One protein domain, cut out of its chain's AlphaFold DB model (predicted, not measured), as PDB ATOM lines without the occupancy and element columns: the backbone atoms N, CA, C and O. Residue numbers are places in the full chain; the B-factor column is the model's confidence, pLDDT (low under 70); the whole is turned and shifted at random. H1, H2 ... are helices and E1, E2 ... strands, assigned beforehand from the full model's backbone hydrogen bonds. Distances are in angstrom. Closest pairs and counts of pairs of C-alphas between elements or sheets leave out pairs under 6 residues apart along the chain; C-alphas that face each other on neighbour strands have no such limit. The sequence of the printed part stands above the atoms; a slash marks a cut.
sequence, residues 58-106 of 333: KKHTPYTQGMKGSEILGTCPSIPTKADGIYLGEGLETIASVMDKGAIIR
ATOM      1  N   LYS A  58       3.617  24.071 -34.357       93.00
ATOM      2  CA  LYS A  58       3.954  23.467 -35.647       93.00
ATOM      3  C   LYS A  58       5.171  22.574 -35.492       93.00
ATOM      4  O   LYS A  58       5.803  22.517 -34.441       93.00
ATOM      5  N   LYS A  59       5.486  21.827 -36.552       93.12
ATOM      6  CA  LYS A  59       6.666  20.965 -36.568       93.12
ATOM      7  C   LYS A  59       7.898  21.802 -36.215       93.12
ATOM      8  O   LYS A  59       8.186  22.773 -36.908       93.12
ATOM      9  N   HIS A  60       8.603  21.393 -35.163       91.94
ATOM     10  CA  HIS A  60       9.837  22.042 -34.754       91.94
ATOM     11  C   HIS A  60      10.877  21.952 -35.872       91.94
ATOM     12  O   HIS A  60      11.212  20.858 -36.344       91.94
ATOM     13  N   THR A  61      11.379  23.113 -36.275       89.44
ATOM     14  CA  THR A  61      12.418  23.266 -37.282       89.44
ATOM     15  C   THR A  61      13.532  24.146 -36.708       89.44
ATOM     16  O   THR A  61      13.377  25.369 -36.674       89.44
ATOM     17  N   PRO A  62      14.657  23.557 -36.259       83.75
ATOM     18  CA  PRO A  62      15.807  24.321 -35.790       83.75
ATOM     19  C   PRO A  62      16.306  25.289 -36.864       83.75
ATOM     20  O   PRO A  62      16.447  24.913 -38.029       83.75
ATOM     21  N   TYR A  63      16.600  26.525 -36.465       82.12
ATOM     22  CA  TYR A  63      17.172  27.510 -37.372       82.12
ATOM     23  C   TYR A  63      18.582  27.098 -37.808       82.12
ATOM     24  O   TYR A  63      19.426  26.741 -36.984       82.12
ATOM     25  N   THR A  64      18.861  27.221 -39.103       84.81
ATOM     26  CA  THR A  64      20.207  27.090 -39.668       84.81
ATOM     27  C   THR A  64      20.520  28.292 -40.551       84.81
ATOM     28  O   THR A  64      19.655  28.768 -41.287       84.81
ATOM     29  N   GLN A  65      21.760  28.781 -40.525       86.06
ATOM     30  CA  GLN A  65      22.168  29.908 -41.367       86.06
ATOM     31  C   GLN A  65      21.930  29.599 -42.857       86.06
ATOM     32  O   GLN A  65      22.321  28.544 -43.350       86.06
ATOM     33  N   GLY A  66      21.290  30.527 -43.574       88.31
ATOM     34  CA  GLY A  66      20.935  30.360 -44.991       88.31
ATOM     35  C   GLY A  66      19.607  29.634 -45.246       88.31
ATOM     36  O   GLY A  66      19.216  29.495 -46.403       88.31
ATOM     37  N   MET A  67      18.899  29.212 -44.191       88.38
ATOM     38  CA  MET A  67      17.552  28.643 -44.279       88.38
ATOM     39  C   MET A  67      16.557  29.646 -44.868       88.38
ATOM     40  O   MET A  67      16.590  30.840 -44.558       88.38
ATOM     41  N   LYS A  68      15.629  29.169 -45.701       90.31
ATOM     42  CA  LYS A  68      14.539  30.010 -46.203       90.31
ATOM     43  C   LYS A  68      13.502  30.187 -45.099       90.31
ATOM     44  O   LYS A  68      13.113  29.221 -44.458       90.31
ATOM     45  N   GLY A  69      12.936  31.387 -44.959       83.75
ATOM     46  CA  GLY A  69      11.859  31.625 -43.984       83.75
ATOM     47  C   GLY A  69      10.648  30.693 -44.156       83.75
ATOM     48  O   GLY A  69      10.005  30.340 -43.181       83.75
ATOM     49  N   SER A  70      10.384  30.221 -45.381       88.94
ATOM     50  CA  SER A  70       9.329  29.228 -45.670       88.94
ATOM     51  C   SER A  70       9.582  27.830 -45.088       88.94
ATOM     52  O   SER A  70       8.658  27.024 -45.032       88.94
ATOM     53  N   GLU A  71      10.809  27.532 -44.663       90.19
ATOM     54  CA  GLU A  71      11.187  26.256 -44.049       90.19
ATOM     55  C   GLU A  71      11.021  26.297 -42.517       90.19
ATOM     56  O   GLU A  71      10.925  25.247 -41.879       90.19
ATOM     57  N   ILE A  72      10.925  27.494 -41.925       86.62
ATOM     58  CA  ILE A  72      10.712  27.701 -40.489       86.62
ATOM     59  C   ILE A  72       9.214  27.566 -40.195       86.62
ATOM     60  O   ILE A  72       8.429  28.474 -40.459       86.62
ATOM     61  N   LEU A  73       8.815  26.406 -39.669       89.56
ATOM     62  CA  LEU A  73       7.417  26.118 -39.331       89.56
ATOM     63  C   LEU A  73       7.104  26.436 -37.865       89.56
ATOM     64  O   LEU A  73       6.071  27.036 -37.582       89.56
ATOM     65  N   GLY A  74       7.995  26.044 -36.956       88.25
ATOM     66  CA  GLY A  74       7.962  26.370 -35.531       88.25
ATOM     67  C   GLY A  74       9.377  26.328 -34.958       88.25
ATOM     68  O   GLY A  74      10.189  25.492 -35.357       88.25
ATOM     69  N   THR A  75       9.691  27.240 -34.050       86.69
ATOM     70  CA  THR A  75      10.999  27.379 -33.405       86.69
ATOM     71  C   THR A  75      11.093  26.617 -32.085       86.69
ATOM     72  O   THR A  75      12.200  26.282 -31.668       86.69
ATOM     73  N   CYS A  76       9.964  26.235 -31.481       86.81
ATOM     74  CA  CYS A  76       9.927  25.482 -30.224       86.81
ATOM     75  C   CYS A  76       9.507  24.015 -30.426       86.81
ATOM     76  O   CYS A  76       8.645  23.734 -31.265       86.81
ATOM     77  N   PRO A  77      10.076  23.062 -29.664       91.19
ATOM     78  CA  PRO A  77       9.527  21.715 -29.544       91.19
ATOM     79  C   PRO A  77       8.108  21.725 -28.962       91.19
ATOM     80  O   PRO A  77       7.710  22.660 -28.271       91.19
ATOM     81  N   SER A  78       7.343  20.665 -29.227       94.62
ATOM     82  CA  SER A  78       6.015  20.468 -28.636       94.62
ATOM     83  C   SER A  78       6.063  19.495 -27.461       94.62
ATOM     84  O   SER A  78       6.698  18.444 -27.558       94.62
ATOM     85  N   ILE A  79       5.305  19.783 -26.408       95.69
ATOM     86  CA  ILE A  79       5.129  18.954 -25.215       95.69
ATOM     87  C   ILE A  79       3.692  18.411 -25.139       95.69
ATOM     88  O   ILE A  79       2.754  19.100 -25.558       95.69
ATOM     89  N   PRO A  80       3.485  17.182 -24.629       97.44
ATOM     90  CA  PRO A  80       2.143  16.685 -24.352       97.44
ATOM     91  C   PRO A  80       1.506  17.484 -23.213       97.44
ATOM     92  O   PRO A  80       2.194  18.024 -22.346       97.44
ATOM     93  N   THR A  81       0.178  17.529 -23.196       97.75
ATOM     94  CA  THR A  81      -0.587  18.105 -22.087       97.75
ATOM     95  C   THR A  81      -1.338  17.026 -21.315       97.75
ATOM     96  O   THR A  81      -1.361  15.862 -21.709       97.75
ATOM     97  N   LYS A  82      -1.985  17.415 -20.215       97.44
ATOM     98  CA  LYS A  82      -2.879  16.539 -19.452       97.44
ATOM     99  C   LYS A  82      -4.168  16.171 -20.208       97.44
ATOM    100  O   LYS A  82      -4.854  15.241 -19.803       97.44
ATOM    101  N   ALA A  83      -4.499  16.891 -21.281       96.88
ATOM    102  CA  ALA A  83      -5.602  16.550 -22.169       96.88
ATOM    103  C   ALA A  83      -5.101  15.703 -23.351       96.88
ATOM    104  O   ALA A  83      -4.153  16.080 -24.048       96.88
ATOM    105  N   ASP A  84      -5.767  14.574 -23.594       95.44
ATOM    106  CA  ASP A  84      -5.378  13.619 -24.630       95.44
ATOM    107  C   ASP A  84      -5.352  14.253 -26.027       95.44
ATOM    108  O   ASP A  84      -6.269  14.966 -26.439       95.44
ATOM    109  N   GLY A  85      -4.281  13.983 -26.776       94.44
ATOM    110  CA  GLY A  85      -4.111  14.479 -28.144       94.44
ATOM    111  C   GLY A  85      -3.861  15.988 -28.259       94.44
ATOM    112  O   GLY A  85      -3.747  16.499 -29.376       94.44
ATOM    113  N   ILE A  86      -3.744  16.710 -27.139       96.75
ATOM    114  CA  ILE A  86      -3.404  18.131 -27.121       96.75
ATOM    115  C   ILE A  86      -1.930  18.301 -26.759       96.75
ATOM    116  O   ILE A  86      -1.454  17.798 -25.741       96.75
ATOM    117  N   TYR A  87      -1.238  19.067 -27.600       96.25
ATOM    118  CA  TYR A  87       0.153  19.470 -27.431       96.25
ATOM    119  C   TYR A  87       0.250  20.996 -27.391       96.25
ATOM    120  O   TYR A  87      -0.504  21.687 -28.087       96.25
ATOM    121  N   LEU A  88       1.197  21.492 -26.599       95.44
ATOM    122  CA  LEU A  88       1.588  22.901 -26.510       95.44
ATOM    123  C   LEU A  88       3.079  23.039 -26.814       95.44
ATOM    124  O   LEU A  88       3.794  22.042 -26.846       95.44
ATOM    125  N   GLY A  89       3.555  24.253 -27.060       92.12
ATOM    126  CA  GLY A  89       4.987  24.519 -27.147       92.12
ATOM    127  C   GLY A  89       5.705  24.365 -25.806       92.12
ATOM    128  O   GLY A  89       5.130  24.621 -24.743       92.12
ATOM    129  N   GLU A  90       6.968  23.951 -25.862       89.25
ATOM    130  CA  GLU A  90       7.885  23.969 -24.722       89.25
ATOM    131  C   GLU A  90       7.957  25.380 -24.107       89.25
ATOM    132  O   GLU A  90       7.986  26.380 -24.826       89.25
ATOM    133  N   GLY A  91       7.939  25.466 -22.773       85.06
ATOM    134  CA  GLY A  91       7.769  26.718 -22.023       85.06
ATOM    135  C   GLY A  91       6.367  26.935 -21.445       85.06
ATOM    136  O   GLY A  91       6.187  27.806 -20.598       85.06
ATOM    137  N   LEU A  92       5.375  26.135 -21.853       90.50
ATOM    138  CA  LEU A  92       4.012  26.166 -21.307       90.50
ATOM    139  C   LEU A  92       3.704  24.964 -20.400       90.50
ATOM    140  O   LEU A  92       2.548  24.560 -20.292       90.50
ATOM    141  N   GLU A  93       4.701  24.370 -19.739       91.12
ATOM    142  CA  GLU A  93       4.545  23.126 -18.967       91.12
ATOM    143  C   GLU A  93       3.503  23.253 -17.850       91.12
ATOM    144  O   GLU A  93       2.675  22.360 -17.663       91.12
ATOM    145  N   THR A  94       3.484  24.386 -17.144       90.62
ATOM    146  CA  THR A  94       2.500  24.640 -16.083       90.62
ATOM    147  C   THR A  94       1.078  24.674 -16.645       90.62
ATOM    148  O   THR A  94       0.175  24.088 -16.051       90.62
ATOM    149  N   ILE A  95       0.875  25.263 -17.828       92.94
ATOM    150  CA  ILE A  95      -0.428  25.280 -18.512       92.94
ATOM    151  C   ILE A  95      -0.776  23.880 -19.034       92.94
ATOM    152  O   ILE A  95      -1.892  23.402 -18.838       92.94
ATOM    153  N   ALA A  96       0.193  23.185 -19.633       95.31
ATOM    154  CA  ALA A  96       0.041  21.817 -20.114       95.31
ATOM    155  C   ALA A  96      -0.419  20.867 -18.994       95.31
ATOM    156  O   ALA A  96      -1.263  20.000 -19.231       95.31
ATOM    157  N   SER A  97       0.066  21.072 -17.764       96.44
ATOM    158  CA  SER A  97      -0.288  20.269 -16.585       96.44
ATOM    159  C   SER A  97      -1.747  20.414 -16.125       96.44
ATOM    160  O   SER A  97      -2.244  19.554 -15.397       96.44
ATOM    161  N   VAL A  98      -2.448  21.466 -16.568       96.75
ATOM    162  CA  VAL A  98      -3.849  21.765 -16.213       96.75
ATOM    163  C   VAL A  98      -4.775  21.839 -17.431       96.75
ATOM    164  O   VAL A  98      -5.909  22.306 -17.325       96.75
ATOM    165  N   MET A  99      -4.315  21.383 -18.601       97.25
ATOM    166  CA  MET A  99      -5.075  21.462 -19.854       97.25
ATOM    167  C   MET A  99      -6.367  20.624 -19.830       97.25
ATOM    168  O   MET A  99      -7.280  20.897 -20.601       97.25
ATOM    169  N   ASP A 100      -6.500  19.670 -18.900       96.38
ATOM    170  CA  ASP A 100      -7.749  18.941 -18.622       96.38
ATOM    171  C   ASP A 100      -8.887  19.841 -18.108       96.38
ATOM    172  O   ASP A 100     -10.045  19.429 -18.082       96.38
ATOM    173  N   LYS A 101      -8.570  21.078 -17.709       95.81
ATOM    174  CA  LYS A 101      -9.521  22.105 -17.260       95.81
ATOM    175  C   LYS A 101      -9.704  23.240 -18.268       95.81
ATOM    176  O   LYS A 101     -10.392  24.211 -17.962       95.81
ATOM    177  N   GLY A 102      -9.056  23.165 -19.430       92.94
ATOM    178  CA  GLY A 102      -9.042  24.239 -20.417       92.94
ATOM    179  C   GLY A 102      -9.572  23.811 -21.781       92.94
ATOM    180  O   GLY A 102      -9.739  22.632 -22.076       92.94
ATOM    181  N   ALA A 103      -9.774  24.799 -22.647       93.12
ATOM    182  CA  ALA A 103     -10.070  24.594 -24.058       93.12
ATOM    183  C   ALA A 103      -9.155  25.482 -24.909       93.12
ATOM    184  O   ALA A 103      -8.873  26.621 -24.540       93.12
ATOM    185  N   ILE A 104      -8.709  24.969 -26.057       93.38
ATOM    186  CA  ILE A 104      -7.919  25.735 -27.028       93.38
ATOM    187  C   ILE A 104      -8.797  26.060 -28.233       93.38
ATOM    188  O   ILE A 104      -9.377  25.168 -28.849       93.38
ATOM    189  N   ILE A 105      -8.836  27.335 -28.617       92.19
ATOM    190  CA  ILE A 105      -9.537  27.798 -29.817       92.19
ATOM    191  C   ILE A 105      -8.506  28.085 -30.915       92.19
ATOM    192  O   ILE A 105      -7.852  29.122 -30.909       92.19
ATOM    193  N   ARG A 106      -8.371  27.169 -31.886       89.75
ATOM    194  CA  ARG A 106      -7.477  27.324 -33.061       89.75
ATOM    195  C   ARG A 106      -8.191  27.835 -34.317       89.75
ATOM    196  O   ARG A 106      -7.577  27.990 -35.364       89.75
TER     197      ARG A 106
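This is residues 58 to 106 of the 333 residues of an uncharacterized protein of Omnitrophica bacterium OLB16 (UniProt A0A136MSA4). This is a domain of little regular structure: a small strand hairpin, E1 and E2, with the short helix H1 over one of its faces, and a long looped arm, residues 58 to 77, which makes much of the length. At its far end residues 65 to 70 stick out free. The 49 printed residues hold E1, E2 and H1 in that order, only 10 residues in named elements, of mixed class; the sheet is antiparallel. The whole is loose, with a radius of gyration of the C-alphas of 13.2 A, and spans 42 by 19 by 13 A.

E1, residues 78 to 80, and E2, residues 87 to 89, form a hairpin of antiparallel neighbours, their directions at 139 degrees. N 79 and O 88, 2.8 A apart, are within hydrogen-bond range. For H1, residues 93 to 96, the closest C-alphas to E2 are those of Leu 88 and Ala 96, 6.7 A apart; to E1, those of Pro 80 and Ala 96, 7.0 A. H1 is too short for an O i to N i+4 pair; its one O i to N i+3 pair is within range.

E1 begins at C-alpha 78 (6.015, 20.468, -28.636) and measures 6.9 A; E2 measures 7.0 A. H1, 4.8 A, ends at C-alpha 96 (0.041, 21.817, -20.114).

The C-alphas farthest apart, of Gly 66 and Lys 101, are 42.0 A apart. The printed part has no cut; the link from E1 to E2 is short, that from E2 to H1 tight. No printed residue is under pLDDT 70.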